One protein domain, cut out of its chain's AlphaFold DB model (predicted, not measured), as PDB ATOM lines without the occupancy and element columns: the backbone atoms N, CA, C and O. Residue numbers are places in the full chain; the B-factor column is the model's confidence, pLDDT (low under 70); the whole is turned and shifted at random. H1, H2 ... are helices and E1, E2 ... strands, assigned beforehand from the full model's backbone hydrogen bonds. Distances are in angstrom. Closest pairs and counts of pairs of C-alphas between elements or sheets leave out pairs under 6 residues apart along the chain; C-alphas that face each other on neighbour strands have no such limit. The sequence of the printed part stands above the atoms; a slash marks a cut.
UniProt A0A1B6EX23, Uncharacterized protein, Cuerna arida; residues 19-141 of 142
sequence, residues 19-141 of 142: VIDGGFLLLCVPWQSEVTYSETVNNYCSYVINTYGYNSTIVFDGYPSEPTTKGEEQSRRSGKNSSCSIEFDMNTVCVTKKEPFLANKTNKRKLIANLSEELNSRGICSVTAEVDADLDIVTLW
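What this domain is: This is residues 19 to 141 of the 142 residues of an uncharacterized protein of Cuerna arida (UniProt A0A1B6EX23). A small parallel sheet of three strands lies between H6 on one face and H1 with the long H5 on the other; H2 packs on H5, and H3 lies far from the sheet, before the long unnamed stretch of residues 79 to 97. The printed part has 123 residues, with six named helices and three named strands in the order E1 H1 H2 E2 H3 H4 H5 E3 H6; the strand order is E1 E2 E3. Mostly helix, the whole is compact, with a radius of gyration of the C-alphas of 14.1 A and spans of 36 by 36 by 20 A.

How they stand to each other: E1, residues 19 to 21, is parallel to E2, residues 56 to 60, with N 20 and O 57 within hydrogen-bond range at 2.8 A. E2 is parallel to E3, residues 125 to 128, with N 58 and O 125 at 2.9 A. H1, residues 22 to 28, stands up from the sheet; the closest C-alphas of H1 and E2 are those of Gly 22 and Phe 60, 4.4 A. H5, residues 105 to 121, is on the same face, along E3 at 17 degrees on the local plane. H6, residues 133 to 141, is on the opposite face, 8.7 A in height: three layers, helices on both faces. H2, residues 37 to 52, touches H5 with residues 41 to 45 alone, Val 41 and Leu 115 closest at 5.5 A between C-alphas, at a steep tilt of 58 degrees. H4, residues 98 to 103, only just touches H5, only at the corner, with 3 pairs of C-alphas within 8 A, the closest those of Leu 102 and Lys 108, 4.9 A. H3, residues 69 to 78, is not on the sheet. E1, H1 H2, E2 and E2, H3 H4 H5, E3 are strand-helix-strand units, parallel neighbour strands with helices between; the first crossover is right-handed. In the six helices every O i to N i+4 pair is within hydrogen-bond range.

Where its parts are: E1 begins at C-alpha 19, (30.581, -5.488, 48.648). H2 is 22.3 A long, H5 24.1 A and E2 13.0 A. H6 ends at C-alpha 141, (26.829, -5.705, 55.882).

The domain as a whole: The C-alphas farthest apart, of Glu 34 and Thr 139, are 38.9 A apart. The printed part has no cut; the link H3 to H4 is long. Confidence is low, under 70, at 15 residues, among them 77 to 80 and 135 to 141.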
ATOM      1  N   VAL A  19      31.744  -4.921  49.344       87.75
ATOM      2  CA  VAL A  19      30.581  -5.488  48.648       87.75
ATOM      3  C   VAL A  19      30.184  -4.565  47.495       87.75
ATOM      4  O   VAL A  19      30.029  -3.359  47.683       87.75
ATOM      5  N   ILE A  20      30.048  -5.124  46.294       90.12
ATOM      6  CA  ILE A  20      29.754  -4.400  45.057       90.12
ATOM      7  C   ILE A  20      28.425  -4.900  44.494       90.12
ATOM      8  O   ILE A  20      28.264  -6.088  44.219       90.12
ATOM      9  N   ASP A  21      27.501  -3.973  44.253       91.31
ATOM     10  CA  ASP A  21      26.280  -4.230  43.491       91.31
ATOM     11  C   ASP A  21      26.633  -4.599  42.035       91.31
ATOM     12  O   ASP A  21      27.282  -3.844  41.298       91.31
ATOM     13  N   GLY A  22      26.207  -5.784  41.603       92.12
ATOM     14  CA  GLY A  22      26.449  -6.309  40.264       92.12
ATOM     15  C   GLY A  22      25.709  -5.543  39.165       92.12
ATOM     16  O   GLY A  22      26.212  -5.429  38.050       92.12
ATOM     17  N   GLY A  23      24.545  -4.963  39.453       90.69
ATOM     18  CA  GLY A  23      23.853  -4.022  38.575       90.69
ATOM     19  C   GLY A  23      24.641  -2.725  38.373       90.69
ATOM     20  O   GLY A  23      24.763  -2.268  37.232       90.69
ATOM     21  N   PHE A  24      25.243  -2.180  39.437       91.00
ATOM     22  CA  PHE A  24      26.180  -1.055  39.339       91.00
ATOM     23  C   PHE A  24      27.406  -1.421  38.497       91.00
ATOM     24  O   PHE A  24      27.749  -0.679  37.573       91.00
ATOM     25  N   LEU A  25      28.026  -2.578  38.757       95.06
ATOM     26  CA  LEU A  25      29.179  -3.065  37.995       95.06
ATOM     27  C   LEU A  25      28.848  -3.171  36.500       95.06
ATOM     28  O   LEU A  25      29.563  -2.631  35.653       95.06
ATOM     29  N   LEU A  26      27.716  -3.802  36.173       94.44
ATOM     30  CA  LEU A  26      27.225  -3.922  34.803       94.44
ATOM     31  C   LEU A  26      26.961  -2.567  34.153       94.44
ATOM     32  O   LEU A  26      27.075  -2.473  32.938       94.44
ATOM     33  N   LEU A  27      26.636  -1.515  34.904       90.81
ATOM     34  CA  LEU A  27      26.414  -0.178  34.355       90.81
ATOM     35  C   LEU A  27      27.725   0.590  34.137       90.81
ATOM     36  O   LEU A  27      27.876   1.219  33.088       90.81
ATOM     37  N   CYS A  28      28.673   0.520  35.073       91.94
ATOM     38  CA  CYS A  28      29.823   1.427  35.113       91.94
ATOM     39  C   CYS A  28      30.994   1.029  34.201       91.94
ATOM     40  O   CYS A  28      31.684   1.912  33.694       91.94
ATOM     41  N   VAL A  29      31.206  -0.264  33.936       93.88
ATOM     42  CA  VAL A  29      32.347  -0.707  33.112       93.88
ATOM     43  C   VAL A  29      32.119  -0.365  31.635       93.88
ATOM     44  O   VAL A  29      31.083  -0.744  31.084       93.88
ATOM     45  N   PRO A  30      33.047   0.327  30.951       92.00
ATOM     46  CA  PRO A  30      32.899   0.643  29.533       92.00
ATOM     47  C   PRO A  30      32.705  -0.607  28.667       92.00
ATOM     48  O   PRO A  30      33.394  -1.610  28.837       92.00
ATOM     49  N   TRP A  31      31.774  -0.538  27.717       93.06
ATOM     50  CA  TRP A  31      31.521  -1.620  26.766       93.06
ATOM     51  C   TRP A  31      32.272  -1.359  25.472       93.06
ATOM     52  O   TRP A  31      32.059  -0.332  24.826       93.06
ATOM     53  N   GLN A  32      33.145  -2.287  25.103       90.44
ATOM     54  CA  GLN A  32      33.894  -2.222  23.858       90.44
ATOM     55  C   GLN A  32      33.140  -3.003  22.783       90.44
ATOM     56  O   GLN A  32      32.662  -4.108  23.026       90.44
ATOM     57  N   SER A  33      33.000  -2.409  21.602       85.31
ATOM     58  CA  SER A  33      32.524  -3.115  20.415       85.31
ATOM     59  C   SER A  33      33.680  -3.841  19.739       85.31
ATOM     60  O   SER A  33      34.822  -3.401  19.851       85.31
ATOM     61  N   GLU A  34      33.366  -4.892  18.981       90.75
ATOM     62  CA  GLU A  34      34.332  -5.633  18.150       90.75
ATOM     63  C   GLU A  34      35.409  -6.389  18.949       90.75
ATOM     64  O   GLU A  34      36.426  -6.795  18.396       90.75
ATOM     65  N   VAL A  35      35.150  -6.643  20.234       95.06
ATOM     66  CA  VAL A  35      35.935  -7.545  21.090       95.06
ATOM     67  C   VAL A  35      35.129  -8.797  21.404       95.06
ATOM     68  O   VAL A  35      33.901  -8.800  21.323       95.06
ATOM     69  N   THR A  36      35.793  -9.879  21.776       97.44
ATOM     70  CA  THR A  36      35.143 -11.124  22.196       97.44
ATOM     71  C   THR A  36      34.384 -10.965  23.521       97.44
ATOM     72  O   THR A  36      34.647 -10.058  24.321       97.44
ATOM     73  N   TYR A  37      33.437 -11.864  23.804       96.69
ATOM     74  CA  TYR A  37      32.812 -11.909  25.131       96.69
ATOM     75  C   TYR A  37      33.815 -12.266  26.235       96.69
ATOM     76  O   TYR A  37      33.679 -11.740  27.338       96.69
ATOM     77  N   SER A  38      34.850 -13.064  25.944       97.62
ATOM     78  CA  SER A  38      35.962 -13.295  26.875       97.62
ATOM     79  C   SER A  38      36.660 -11.987  27.242       97.62
ATOM     80  O   SER A  38      36.781 -11.668  28.420       97.62
ATOM     81  N   GLU A  39      37.051 -11.176  26.254       97.50
ATOM     82  CA  GLU A  39      37.655  -9.858  26.497       97.50
ATOM     83  C   GLU A  39      36.709  -8.933  27.267       97.50
ATOM     84  O   GLU A  39      37.123  -8.262  28.211       97.50
ATOM     85  N   THR A  40      35.416  -8.959  26.938       96.50
ATOM     86  CA  THR A  40      34.394  -8.199  27.667       96.50
ATOM     87  C   THR A  40      34.345  -8.602  29.144       96.50
ATOM     88  O   THR A  40      34.418  -7.740  30.017       96.50
ATOM     89  N   VAL A  41      34.265  -9.900  29.451       97.44
ATOM     90  CA  VAL A  41      34.268 -10.430  30.826       97.44
ATOM     91  C   VAL A  41      35.584 -10.105  31.545       97.44
ATOM     92  O   VAL A  41      35.574  -9.675  32.702       97.44
ATOM     93  N   ASN A  42      36.714 -10.215  30.847       97.50
ATOM     94  CA  ASN A  42      38.031  -9.861  31.368       97.50
ATOM     95  C   ASN A  42      38.123  -8.380  31.742       97.50
ATOM     96  O   ASN A  42      38.746  -8.052  32.753       97.50
ATOM     97  N   ASN A  43      37.482  -7.493  30.978       97.00
ATOM     98  CA  ASN A  43      37.421  -6.069  31.290       97.00
ATOM     99  C   ASN A  43      36.653  -5.803  32.590       97.00
ATOM    100  O   ASN A  43      37.113  -5.009  33.410       97.00
ATOM    101  N   TYR A  44      35.537  -6.503  32.831       97.75
ATOM    102  CA  TYR A  44      34.817  -6.421  34.109       97.75
ATOM    103  C   TYR A  44      35.677  -6.912  35.278       97.75
ATOM    104  O   TYR A  44      35.800  -6.210  36.281       97.75
ATOM    105  N   CYS A  45      36.319  -8.074  35.141       97.69
ATOM    106  CA  CYS A  45      37.192  -8.614  36.186       97.69
ATOM    107  C   CYS A  45      38.369  -7.673  36.476       97.69
ATOM    108  O   CYS A  45      38.676  -7.392  37.631       97.69
ATOM    109  N   SER A  46      39.000  -7.141  35.428       97.50
ATOM    110  CA  SER A  46      40.116  -6.198  35.556       97.50
ATOM    111  C   SER A  46      39.671  -4.899  36.216       97.50
ATOM    112  O   SER A  46      40.382  -4.377  37.067       97.50
ATOM    113  N   TYR A  47      38.485  -4.391  35.876       97.19
ATOM    114  CA  TYR A  47      37.916  -3.221  36.536       97.19
ATOM    115  C   TYR A  47      37.740  -3.459  38.039       97.19
ATOM    116  O   TYR A  47      38.158  -2.617  38.833       97.19
ATOM    117  N   VAL A  48      37.183  -4.609  38.433       95.88
ATOM    118  CA  VAL A  48      37.017  -4.968  39.847       95.88
ATOM    119  C   VAL A  48      38.368  -5.019  40.560       95.88
ATOM    120  O   VAL A  48      38.555  -4.326  41.559       95.88
ATOM    121  N   ILE A  49      39.326  -5.773  40.019       95.88
ATOM    122  CA  ILE A  49      40.655  -5.952  40.623       95.88
ATOM    123  C   ILE A  49      41.373  -4.611  40.769       95.88
ATOM    124  O   ILE A  49      41.901  -4.305  41.834       95.88
ATOM    125  N   ASN A  50      41.369  -3.795  39.716       96.19
ATOM    126  CA  ASN A  50      42.111  -2.539  39.694       96.19
ATOM    127  C   ASN A  50      41.468  -1.451  40.565       96.19
ATOM    128  O   ASN A  50      42.171  -0.554  41.021       96.19
ATOM    129  N   THR A  51      40.150  -1.512  40.783       94.75
ATOM    130  CA  THR A  51      39.408  -0.470  41.514       94.75
ATOM    131  C   THR A  51      39.181  -0.832  42.981       94.75
ATOM    132  O   THR A  51      39.269   0.038  43.846       94.75
ATOM    133  N   TYR A  52      38.893  -2.102  43.272       92.31
ATOM    134  CA  TYR A  52      38.456  -2.572  44.594       92.31
ATOM    135  C   TYR A  52      39.363  -3.660  45.188       92.31
ATOM    136  O   TYR A  52      39.319  -3.898  46.394       92.31
ATOM    137  N   GLY A  53      40.222  -4.282  44.376       92.50
ATOM    138  CA  GLY A  53      41.130  -5.344  44.804       92.50
ATOM    139  C   GLY A  53      40.464  -6.716  44.934       92.50
ATOM    140  O   GLY A  53      39.264  -6.877  44.750       92.50
ATOM    141  N   TYR A  54      41.267  -7.732  45.265       92.12
ATOM    142  CA  TYR A  54      40.814  -9.129  45.347       92.12
ATOM    143  C   TYR A  54      39.868  -9.419  46.517       92.12
ATOM    144  O   TYR A  54      39.116 -10.384  46.463       92.12
ATOM    145  N   ASN A  55      39.871  -8.586  47.562       90.88
ATOM    146  CA  ASN A  55      39.004  -8.773  48.727       90.88
ATOM    147  C   ASN A  55      37.600  -8.169  48.529       90.88
ATOM    148  O   ASN A  55      36.983  -7.692  49.479       90.88
ATOM    149  N   SER A  56      37.118  -8.108  47.288       91.00
ATOM    150  CA  SER A  56      35.769  -7.648  46.967       91.00
ATOM    151  C   SER A  56      34.812  -8.822  46.774       91.00
ATOM    152  O   SER A  56      35.199  -9.848  46.218       91.00
ATOM    153  N   THR A  57      33.550  -8.621  47.138       91.00
ATOM    154  CA  THR A  57      32.445  -9.538  46.854       91.00
ATOM    155  C   THR A  57      31.457  -8.857  45.919       91.00
ATOM    156  O   THR A  57      30.979  -7.766  46.218       91.00
ATOM    157  N   ILE A  58      31.128  -9.487  44.794       93.50
ATOM    158  CA  ILE A  58      30.154  -8.961  43.831       93.50
ATOM    159  C   ILE A  58      28.825  -9.671  44.056       93.50
ATOM    160  O   ILE A  58      28.783 -10.898  44.043       93.50
ATOM    161  N   VAL A  59      27.742  -8.917  44.219       91.56
ATOM    162  CA  VAL A  59      26.392  -9.465  44.409       91.56
ATOM    163  C   VAL A  59      25.546  -9.139  43.187       91.56
ATOM    164  O   VAL A  59      25.199  -7.984  42.945       91.56
ATOM    165  N   PHE A  60      25.224 -10.148  42.384       90.56
ATOM    166  CA  PHE A  60      24.335 -10.005  41.235       90.56
ATOM    167  C   PHE A  60      22.875 -10.233  41.627       90.56
ATOM    168  O   PHE A  60      22.573 -11.072  42.469       90.56
ATOM    169  N   ASP A  61      21.964  -9.523  40.959       84.50
ATOM    170  CA  ASP A  61      20.525  -9.762  41.078       84.50
ATOM    171  C   ASP A  61      20.146 -11.204  40.717       84.50
ATOM    172  O   ASP A  61      20.657 -11.786  39.750       84.50
ATOM    173  N   GLY A  62      19.155 -11.716  41.442       78.44
ATOM    174  CA  GLY A  62      18.482 -12.962  41.119       78.44
ATOM    175  C   GLY A  62      17.575 -12.844  39.902       78.44
ATOM    176  O   GLY A  62      16.983 -11.801  39.617       78.44
ATOM    177  N   TYR A  63      17.439 -13.956  39.185       72.25
ATOM    178  CA  TYR A  63      16.486 -14.111  38.089       72.25
ATOM    179  C   TYR A  63      15.614 -15.344  38.356       72.25
ATOM    180  O   TYR A  63      15.818 -16.374  37.706       72.25
ATOM    181  N   PRO A  64      14.680 -15.265  39.325       70.25
ATOM    182  CA  PRO A  64      13.806 -16.383  39.654       70.25
ATOM    183  C   PRO A  64      12.947 -16.768  38.445       70.25
ATOM    184  O   PRO A  64      12.571 -15.922  37.629       70.25
ATOM    185  N   SER A  65      12.651 -18.063  38.323       68.25
ATOM    186  CA  SER A  65      11.761 -18.591  37.282       68.25
ATOM    187  C   SER A  65      10.316 -18.141  37.478       68.25
ATOM    188  O   SER A  65       9.586 -17.982  36.503       68.25
ATOM    189  N   GLU A  66       9.922 -17.921  38.733       71.69
ATOM    190  CA  GLU A  66       8.587 -17.464  39.089       71.69
ATOM    191  C   GLU A  66       8.430 -15.951  38.873       71.69
ATOM    192  O   GLU A  66       9.365 -15.181  39.133       71.69
ATOM    193  N   PRO A  67       7.250 -15.485  38.423       69.50
ATOM    194  CA  PRO A  67       6.956 -14.063  38.331       69.50
ATOM    195  C   PRO A  67       7.080 -13.394  39.700       69.50
ATOM    196  O   PRO A  67       6.403 -13.757  40.659       69.50
ATOM    197  N   THR A  68       7.920 -12.367  39.780       73.69
ATOM    198  CA  THR A  68       8.021 -11.498  40.952       73.69
ATOM    199  C   THR A  68       7.669 -10.072  40.557       73.69
ATOM    200  O   THR A  68       7.895  -9.659  39.417       73.69
ATOM    201  N   THR A  69       7.187  -9.275  41.512       71.12
ATOM    202  CA  THR A  69       6.934  -7.839  41.303       71.12
ATOM    203  C   THR A  69       8.187  -7.117  40.782       71.12
ATOM    204  O   THR A  69       8.098  -6.249  39.914       71.12
ATOM    205  N   LYS A  70       9.384  -7.531  41.233       70.44
ATOM    206  CA  LYS A  70      10.665  -7.023  40.718       70.44
ATOM    207  C   LYS A  70      10.930  -7.481  39.280       70.44
ATOM    208  O   LYS A  70      11.365  -6.683  38.451       70.44
ATOM    209  N   GLY A  71      10.637  -8.738  38.955       69.81
ATOM    210  CA  GLY A  71      10.763  -9.283  37.604       69.81
ATOM    211  C   GLY A  71       9.876  -8.561  36.585       69.81
ATOM    212  O   GLY A  71      10.318  -8.321  35.454       69.81
ATOM    213  N   GLU A  72       8.666  -8.167  36.978       73.12
ATOM    214  CA  GLU A  72       7.754  -7.350  36.169       73.12
ATOM    215  C   GLU A  72       8.296  -5.932  35.956       73.12
ATOM    216  O   GLU A  72       8.368  -5.467  34.816       73.12
ATOM    217  N   GLU A  73       8.774  -5.278  37.016       71.19
ATOM    218  CA  GLU A  73       9.392  -3.949  36.930       71.19
ATOM    219  C   GLU A  73      10.661  -3.960  36.059       71.19
ATOM    220  O   GLU A  73      10.846  -3.087  35.206       71.19
ATOM    221  N   GLN A  74      11.512  -4.983  36.186       71.06
ATOM    222  CA  GLN A  74      12.654  -5.182  35.291       71.06
ATOM    223  C   GLN A  74      12.199  -5.390  33.839       71.06
ATOM    224  O   GLN A  74      12.784  -4.810  32.926       71.06
ATOM    225  N   SER A  75      11.136  -6.170  33.608       69.88
ATOM    226  CA  SER A  75      10.569  -6.380  32.266       69.88
ATOM    227  C   SER A  75      10.092  -5.067  31.645       69.88
ATOM    228  O   SER A  75      10.401  -4.756  30.492       69.88
ATOM    229  N   ARG A  76       9.401  -4.242  32.439       75.62
ATOM    230  CA  ARG A  76       8.918  -2.922  32.032       75.62
ATOM    231  C   ARG A  76      10.068  -1.983  31.650       75.62
ATOM    232  O   ARG A  76       9.945  -1.258  30.664       75.62
ATOM    233  N   ARG A  77      11.185  -2.002  32.392       69.75
ATOM    234  CA  ARG A  77      12.400  -1.221  32.071       69.75
ATOM    235  C   ARG A  77      13.086  -1.712  30.792       69.75
ATOM    236  O   ARG A  77      13.566  -0.895  30.012       69.75
ATOM    237  N   SER A  78      13.087  -3.021  30.554       69.75
ATOM    238  CA  SER A  78      13.687  -3.648  29.370       69.75
ATOM    239  C   SER A  78      12.889  -3.449  28.072       69.75
ATOM    240  O   SER A  78      13.471  -3.418  26.988       69.75
ATOM    241  N   GLY A  79      11.563  -3.303  28.160       61.09
ATOM    242  CA  GLY A  79      10.617  -3.527  27.057       61.09
ATOM    243  C   GLY A  79      10.596  -2.542  25.882       61.09
ATOM    244  O   GLY A  79       9.723  -2.675  25.030       61.09
ATOM    245  N   LYS A  80      11.499  -1.555  25.797       66.00
ATOM    246  CA  LYS A  80      11.518  -0.601  24.663       66.00
ATOM    247  C   LYS A  80      12.775  -0.644  23.797       66.00
ATOM    248  O   LYS A  80      12.678  -0.295  22.629       66.00
ATOM    249  N   ASN A  81      13.910  -1.106  24.328       72.06
ATOM    250  CA  ASN A  81      15.208  -1.046  23.640       72.06
ATOM    251  C   ASN A  81      16.020  -2.353  23.734       72.06
ATOM    252  O   ASN A  81      17.229  -2.318  23.528       72.06
ATOM    253  N   SER A  82      15.413  -3.497  24.065       84.44
ATOM    254  CA  SER A  82      16.155  -4.761  24.186       84.44
ATOM    255  C   SER A  82      16.558  -5.344  22.831       84.44
ATOM    256  O   SER A  82      15.765  -5.340  21.889       84.44
ATOM    257  N   SER A  83      17.750  -5.935  22.753       86.31
ATOM    258  CA  SER A  83      18.154  -6.755  21.608       86.31
ATOM    259  C   SER A  83      17.361  -8.067  21.546       86.31
ATOM    260  O   SER A  83      16.697  -8.466  22.511       86.31
ATOM    261  N   CYS A  84      17.499  -8.804  20.440       88.25
ATOM    262  CA  CYS A  84      17.139 -10.220  20.414       88.25
ATOM    263  C   CYS A  84      17.994 -11.024  21.413       88.25
ATOM    264  O   CYS A  84      19.034 -10.551  21.890       88.25
ATOM    265  N   SER A  85      17.539 -12.236  21.743       91.25
ATOM    266  CA  SER A  85      18.378 -13.201  22.454       91.25
ATOM    267  C   SER A  85      19.547 -13.576  21.550       91.25
ATOM    268  O   SER A  85      19.337 -13.944  20.396       91.25
ATOM    269  N   ILE A  86      20.760 -13.471  22.073       91.50
ATOM    270  CA  ILE A  86      21.991 -13.748  21.346       91.50
ATOM    271  C   ILE A  86      22.527 -15.079  21.847       91.50
ATOM    272  O   ILE A  86      22.675 -15.303  23.054       91.50
ATOM    273  N   GLU A  87      22.804 -15.973  20.910       94.44
ATOM    274  CA  GLU A  87      23.601 -17.156  21.189       94.44
ATOM    275  C   GLU A  87      25.068 -16.778  21.012       94.44
ATOM    276  O   GLU A  87      25.450 -16.277  19.956       94.44
ATOM    277  N   PHE A  88      25.861 -16.929  22.068       94.06
ATOM    278  CA  PHE A  88      27.274 -16.584  22.055       94.06
ATOM    279  C   PHE A  88      28.051 -17.515  22.977       94.06
ATOM    280  O   PHE A  88      27.540 -17.955  24.009       94.06
ATOM    281  N   ASP A  89      29.298 -17.757  22.603       95.44
ATOM    282  CA  ASP A  89      30.329 -18.319  23.463       95.44
ATOM    283  C   ASP A  89      31.384 -17.248  23.800       95.44
ATOM    284  O   ASP A  89      31.306 -16.100  23.354       95.44
ATOM    285  N   MET A  90      32.393 -17.624  24.586       95.69
ATOM    286  CA  MET A  90      33.465 -16.711  24.993       95.69
ATOM    287  C   MET A  90      34.340 -16.216  23.826       95.69
ATOM    288  O   MET A  90      34.961 -15.164  23.955       95.69
ATOM    289  N   ASN A  91      34.360 -16.915  22.686       97.19
ATOM    290  CA  ASN A  91      35.130 -16.537  21.493       97.19
ATOM    291  C   ASN A  91      34.314 -15.695  20.500       97.19
ATOM    292  O   ASN A  91      34.859 -15.137  19.549       97.19
ATOM    293  N   THR A  92      33.001 -15.603  20.702       96.44
ATOM    294  CA  THR A  92      32.096 -14.846  19.845       96.44
ATOM    295  C   THR A  92      32.389 -13.352  19.979       96.44
ATOM    296  O   THR A  92      32.496 -12.824  21.088       96.44
ATOM    297  N   VAL A  93      32.490 -12.651  18.849       95.88
ATOM    298  CA  VAL A  93      32.715 -11.200  18.821       95.88
ATOM    299  C   VAL A  93      31.431 -10.459  19.193       95.88
ATOM    300  O   VAL A  93      30.368 -10.661  18.599       95.88
ATOM    301  N   CYS A  94      31.531  -9.568  20.174       90.44
ATOM    302  CA  CYS A  94      30.455  -8.699  20.603       90.44
ATOM    303  C   CYS A  94      30.271  -7.539  19.614       90.44
ATOM    304  O   CYS A  94      31.039  -6.577  19.574       90.44
ATOM    305  N   VAL A  95      29.208  -7.624  18.817       89.50
ATOM    306  CA  VAL A  95      28.810  -6.580  17.853       89.50
ATOM    307  C   VAL A  95      27.641  -5.726  18.352       89.50
ATOM    308  O   VAL A  95      27.152  -4.844  17.647       89.50
ATOM    309  N   THR A  96      27.145  -5.996  19.558       88.62
ATOM    310  CA  THR A  96      25.975  -5.316  20.111       88.62
ATOM    311  C   THR A  96      26.360  -4.158  21.010       88.62
ATOM    312  O   THR A  96      27.414  -4.134  21.642       88.62
ATOM    313  N   LYS A  97      25.466  -3.168  21.073       91.69
ATOM    314  CA  LYS A  97      25.561  -2.090  22.056       91.69
ATOM    315  C   LYS A  97      25.199  -2.624  23.442       91.69
ATOM    316  O   LYS A  97      24.330  -3.492  23.569       91.69
ATOM    317  N   LYS A  98      25.819  -2.037  24.463       92.56
ATOM    318  CA  LYS A  98      25.677  -2.421  25.868       92.56
ATOM    319  C   LYS A  98      24.228  -2.424  26.341       92.56
ATOM    320  O   LYS A  98      23.746  -3.421  26.870       92.56
ATOM    321  N   GLU A  99      23.530  -1.308  26.167       90.94
ATOM    322  CA  GLU A  99      22.213  -1.096  26.761       90.94
ATOM    323  C   GLU A  99      21.171  -2.054  26.171       90.94
ATOM    324  O   GLU A  99      20.485  -2.712  26.955       90.94
ATOM    325  N   PRO A 100      21.080  -2.244  24.836       91.00
ATOM    326  CA  PRO A 100      20.191  -3.252  24.267       91.00
ATOM    327  C   PRO A 100      20.521  -4.682  24.689       91.00
ATOM    328  O   PRO A 100      19.602  -5.467  24.933       91.00
ATOM    329  N   PHE A 101      21.811  -5.015  24.794       92.44
ATOM    330  CA  PHE A 101      22.257  -6.333  25.234       92.44
ATOM    331  C   PHE A 101      21.832  -6.609  26.680       92.44
ATOM    332  O   PHE A 101      21.179  -7.617  26.948       92.44
ATOM    333  N   LEU A 102      22.142  -5.692  27.602       91.00
ATOM    334  CA  LEU A 102      21.818  -5.828  29.025       91.00
ATOM    335  C   LEU A 102      20.316  -5.692  29.313       91.00
ATOM    336  O   LEU A 102      19.835  -6.227  30.311       91.00
ATOM    337  N   ALA A 103      19.555  -5.012  28.453       88.38
ATOM    338  CA  ALA A 103      18.099  -4.963  28.560       88.38
ATOM    339  C   ALA A 103      17.450  -6.326  28.260       88.38
ATOM    340  O   ALA A 103      16.379  -6.622  28.791       88.38
ATOM    341  N   ASN A 104      18.079  -7.185  27.454       89.19
ATOM    342  CA  ASN A 104      17.588  -8.540  27.235       89.19
ATOM    343  C   ASN A 104      17.952  -9.444  28.430       89.19
ATOM    344  O   ASN A 104      19.123  -9.724  28.681       89.19
ATOM    345  N   LYS A 105      16.938  -9.941  29.155       86.12
ATOM    346  CA  LYS A 105      17.130 -10.770  30.361       86.12
ATOM    347  C   LYS A 105      17.961 -12.032  30.101       86.12
ATOM    348  O   LYS A 105      18.803 -12.377  30.925       86.12
ATOM    349  N   THR A 106      17.762 -12.703  28.966       88.62
ATOM    350  CA  THR A 106      18.511 -13.921  28.615       88.62
ATOM    351  C   THR A 106      19.988 -13.615  28.401       88.62
ATOM    352  O   THR A 106      20.842 -14.304  28.956       88.62
ATOM    353  N   ASN A 107      20.287 -12.550  27.657       91.88
ATOM    354  CA  ASN A 107      21.658 -12.117  27.390       91.88
ATOM    355  C   ASN A 107      22.362 -11.680  28.675       91.88
ATOM    356  O   ASN A 107      23.466 -12.139  28.966       91.88
ATOM    357  N   LYS A 108      21.690 -10.848  29.482       90.50
ATOM    358  CA  LYS A 108      22.207 -10.378  30.770       90.50
ATOM    359  C   LYS A 108      22.497 -11.542  31.718       90.50
ATOM    360  O   LYS A 108      23.578 -11.589  32.291       90.50
ATOM    361  N   ARG A 109      21.585 -12.516  31.834       91.12
ATOM    362  CA  ARG A 109      21.783 -13.716  32.663       91.12
ATOM    363  C   ARG A 109      22.978 -14.547  32.193       91.12
ATOM    364  O   ARG A 109      23.779 -14.966  33.022       91.12
ATOM    365  N   LYS A 110      23.116 -14.772  30.880       93.62
ATOM    366  CA  LYS A 110      24.275 -15.480  30.309       93.62
ATOM    367  C   LYS A 110      25.582 -14.747  30.619       93.62
ATOM    368  O   LYS A 110      26.535 -15.385  31.052       93.62
ATOM    369  N   LEU A 111      25.628 -13.424  30.450       95.00
ATOM    370  CA  LEU A 111      26.814 -12.627  30.774       95.00
ATOM    371  C   LEU A 111      27.166 -12.707  32.266       95.00
ATOM    372  O   LEU A 111      28.324 -12.935  32.588       95.00
ATOM    373  N   ILE A 112      26.182 -12.557  33.159       94.62
ATOM    374  CA  ILE A 112      26.390 -12.648  34.612       94.62
ATOM    375  C   ILE A 112      26.943 -14.018  35.004       94.62
ATOM    376  O   ILE A 112      27.870 -14.076  35.800       94.62
ATOM    377  N   ALA A 113      26.415 -15.107  34.439       94.25
ATOM    378  CA  ALA A 113      26.904 -16.452  34.739       94.25
ATOM    379  C   ALA A 113      28.389 -16.609  34.370       94.25
ATOM    380  O   ALA A 113      29.193 -16.990  35.214       94.25
ATOM    381  N   ASN A 114      28.752 -16.217  33.146       96.69
ATOM    382  CA  ASN A 114      30.132 -16.241  32.656       96.69
ATOM    383  C   ASN A 114      31.064 -15.325  33.472       96.69
ATOM    384  O   ASN A 114      32.190 -15.693  33.788       96.69
ATOM    385  N   LEU A 115      30.593 -14.130  33.838       97.00
ATOM    386  CA  LEU A 115      31.357 -13.187  34.653       97.00
ATOM    387  C   LEU A 115      31.552 -13.693  36.086       97.00
ATOM    388  O   LEU A 115      32.632 -13.548  36.643       97.00
ATOM    389  N   SER A 116      30.520 -14.290  36.677       95.62
ATOM    390  CA  SER A 116      30.583 -14.886  38.010       95.62
ATOM    391  C   SER A 116      31.580 -16.047  38.050       95.62
ATOM    392  O   SER A 116      32.396 -16.136  38.962       95.62
ATOM    393  N   GLU A 117      31.570 -16.912  37.035       96.50
ATOM    394  CA  GLU A 117      32.548 -17.996  36.909       96.50
ATOM    395  C   GLU A 117      33.984 -17.456  36.809       96.50
ATOM    396  O   GLU A 117      34.864 -17.918  37.534       96.50
ATOM    397  N   GLU A 118      34.208 -16.424  35.990       97.88
ATOM    398  CA  GLU A 118      35.535 -15.826  35.812       97.88
ATOM    399  C   GLU A 118      36.026 -15.046  37.046       97.88
ATOM    400  O   GLU A 118      37.214 -15.058  37.365       97.88
ATOM    401  N   LEU A 119      35.135 -14.377  37.783       96.44
ATOM    402  CA  LEU A 119      35.490 -13.736  39.054       96.44
ATOM    403  C   LEU A 119      35.943 -14.786  40.076       96.44
ATOM    404  O   LEU A 119      37.023 -14.652  40.659       96.44
ATOM    405  N   ASN A 120      35.166 -15.863  40.231       95.06
ATOM    406  CA  ASN A 120      35.488 -16.944  41.159       95.06
ATOM    407  C   ASN A 120      36.781 -17.677  40.769       95.06
ATOM    408  O   ASN A 120      37.592 -17.982  41.643       95.06
ATOM    409  N   SER A 121      37.025 -17.912  39.472       96.62
ATOM    410  CA  SER A 121      38.266 -18.543  38.995       96.62
ATOM    411  C   SER A 121      39.514 -17.709  39.323       96.62
ATOM    412  O   SER A 121      40.601 -18.256  39.515       96.62
ATOM    413  N   ARG A 122      39.350 -16.386  39.470       95.69
ATOM    414  CA  ARG A 122      40.392 -15.426  39.872       95.69
ATOM    415  C   ARG A 122      40.478 -15.196  41.382       95.69
ATOM    416  O   ARG A 122      41.257 -14.346  41.815       95.69
ATOM    417  N   GLY A 123      39.701 -15.931  42.175       93.31
ATOM    418  CA  GLY A 123      39.677 -15.815  43.633       93.31
ATOM    419  C   GLY A 123      38.884 -14.617  44.162       93.31
ATOM    420  O   GLY A 123      39.094 -14.223  45.305       93.31
ATOM    421  N   ILE A 124      37.997 -14.033  43.353       94.19
ATOM    422  CA  ILE A 124      37.098 -12.947  43.761       94.19
ATOM    423  C   ILE A 124      35.715 -13.541  44.003       94.19
ATOM    424  O   ILE A 124      35.168 -14.207  43.129       94.19
ATOM    425  N   CYS A 125      35.138 -13.287  45.175       92.12
ATOM    426  CA  CYS A 125      33.836 -13.840  45.525       92.12
ATOM    427  C   CYS A 125      32.733 -13.200  44.671       92.12
ATOM    428  O   CYS A 125      32.589 -11.975  44.647       92.12
ATOM    429  N   SER A 126      31.918 -14.015  44.005       92.06
ATOM    430  CA  SER A 126      30.662 -13.559  43.414       92.06
ATOM    431  C   SER A 126      29.482 -14.389  43.902       92.06
ATOM    432  O   SER A 126      29.516 -15.619  43.935       92.06
ATOM    433  N   VAL A 127      28.411 -13.690  44.264       88.88
ATOM    434  CA  VAL A 127      27.161 -14.251  44.774       88.88
ATOM    435  C   VAL A 127      26.027 -13.803  43.861       88.88
ATOM    436  O   VAL A 127      26.033 -12.685  43.347       88.88
ATOM    437  N   THR A 128      25.050 -14.677  43.653       86.62
ATOM    438  CA  THR A 128      23.802 -14.334  42.968       86.62
ATOM    439  C   THR A 128      22.681 -14.387  43.990       86.62
ATOM    440  O   THR A 128      22.506 -15.415  44.641       86.62
ATOM    441  N   ALA A 129      21.938 -13.293  44.113       83.62
ATOM    442  CA  ALA A 129      20.791 -13.200  44.998       83.62
ATOM    443  C   ALA A 129      19.643 -14.105  44.539       83.62
ATOM    444  O   ALA A 129      19.549 -14.475  43.366       83.62
ATOM    445  N   GLU A 130      18.721 -14.427  45.442       76.44
ATOM    446  CA  GLU A 130      17.507 -15.165  45.069       76.44
ATOM    447  C   GLU A 130      16.559 -14.290  44.234       76.44
ATOM    448  O   GLU A 130      16.007 -14.727  43.221       76.44
ATOM    449  N   VAL A 131      16.403 -13.021  44.630       71.69
ATOM    450  CA  VAL A 131      15.484 -12.072  43.984       71.69
ATOM    451  C   VAL A 131      16.116 -10.694  43.825       71.69
ATOM    452  O   VAL A 131      16.165 -10.165  42.715       71.69
ATOM    453  N   ASP A 132      16.593 -10.100  44.917       74.06
ATOM    454  CA  ASP A 132      17.098  -8.731  44.942       74.06
ATOM    455  C   ASP A 132      18.464  -8.669  45.624       74.06
ATOM    456  O   ASP A 132      18.569  -9.008  46.802       74.06
ATOM    457  N   ALA A 133      19.486  -8.213  44.893       75.75
ATOM    458  CA  ALA A 133      20.811  -7.990  45.463       75.75
ATOM    459  C   ALA A 133      20.792  -6.967  46.611       75.75
ATOM    460  O   ALA A 133      21.604  -7.086  47.524       75.75
ATOM    461  N   ASP A 134      19.852  -6.014  46.615       75.62
ATOM    462  CA  ASP A 134      19.751  -4.978  47.647       75.62
ATOM    463  C   ASP A 134      19.557  -5.587  49.046       75.62
ATOM    464  O   ASP A 134      20.124  -5.094  50.022       75.62
ATOM    465  N   LEU A 135      18.790  -6.682  49.153       64.12
ATOM    466  CA  LEU A 135      18.554  -7.364  50.429       64.12
ATOM    467  C   LEU A 135      19.821  -8.072  50.921       64.12
ATOM    468  O   LEU A 135      20.208  -7.920  52.078       64.12
ATOM    469  N   ASP A 136      20.495  -8.787  50.024       59.47
ATOM    470  CA  ASP A 136      21.691  -9.559  50.355       59.47
ATOM    471  C   ASP A 136      22.887  -8.653  50.666       59.47
ATOM    472  O   ASP A 136      23.684  -8.967  51.546       59.47
ATOM    473  N   ILE A 137      22.988  -7.487  50.019       66.12
ATOM    474  CA  ILE A 137      23.989  -6.462  50.346       66.12
ATOM    475  C   ILE A 137      23.792  -5.956  51.779       66.12
ATOM    476  O   ILE A 137      24.770  -5.805  52.510       66.12
ATOM    477  N   VAL A 138      22.546  -5.724  52.209       62.53
ATOM    478  CA  VAL A 138      22.240  -5.303  53.586       62.53
ATOM    479  C   VAL A 138      22.573  -6.413  54.585       62.53
ATOM    480  O   VAL A 138      23.090  -6.122  55.661       62.53
ATOM    481  N   THR A 139      22.319  -7.680  54.253       59.59
ATOM    482  CA  THR A 139      22.640  -8.815  55.134       59.59
ATOM    483  C   THR A 139      24.137  -9.104  55.210       59.59
ATOM    484  O   THR A 139      24.625  -9.401  56.289       59.59
ATOM    485  N   LEU A 140      24.891  -8.967  54.116       57.97
ATOM    486  CA  LEU A 140      26.357  -9.098  54.119       57.97
ATOM    487  C   LEU A 140      27.062  -7.958  54.872       57.97
ATOM    488  O   LEU A 140      28.263  -8.040  55.131       57.97
ATOM    489  N   TRP A 141      26.331  -6.889  55.189       47.91
ATOM    490  CA  TRP A 141      26.829  -5.705  55.882       47.91
ATOM    491  C   TRP A 141      26.478  -5.664  57.383       47.91
ATOM    492  O   TRP A 141      27.083  -4.872  58.106       47.91
TER     493      TRP A 141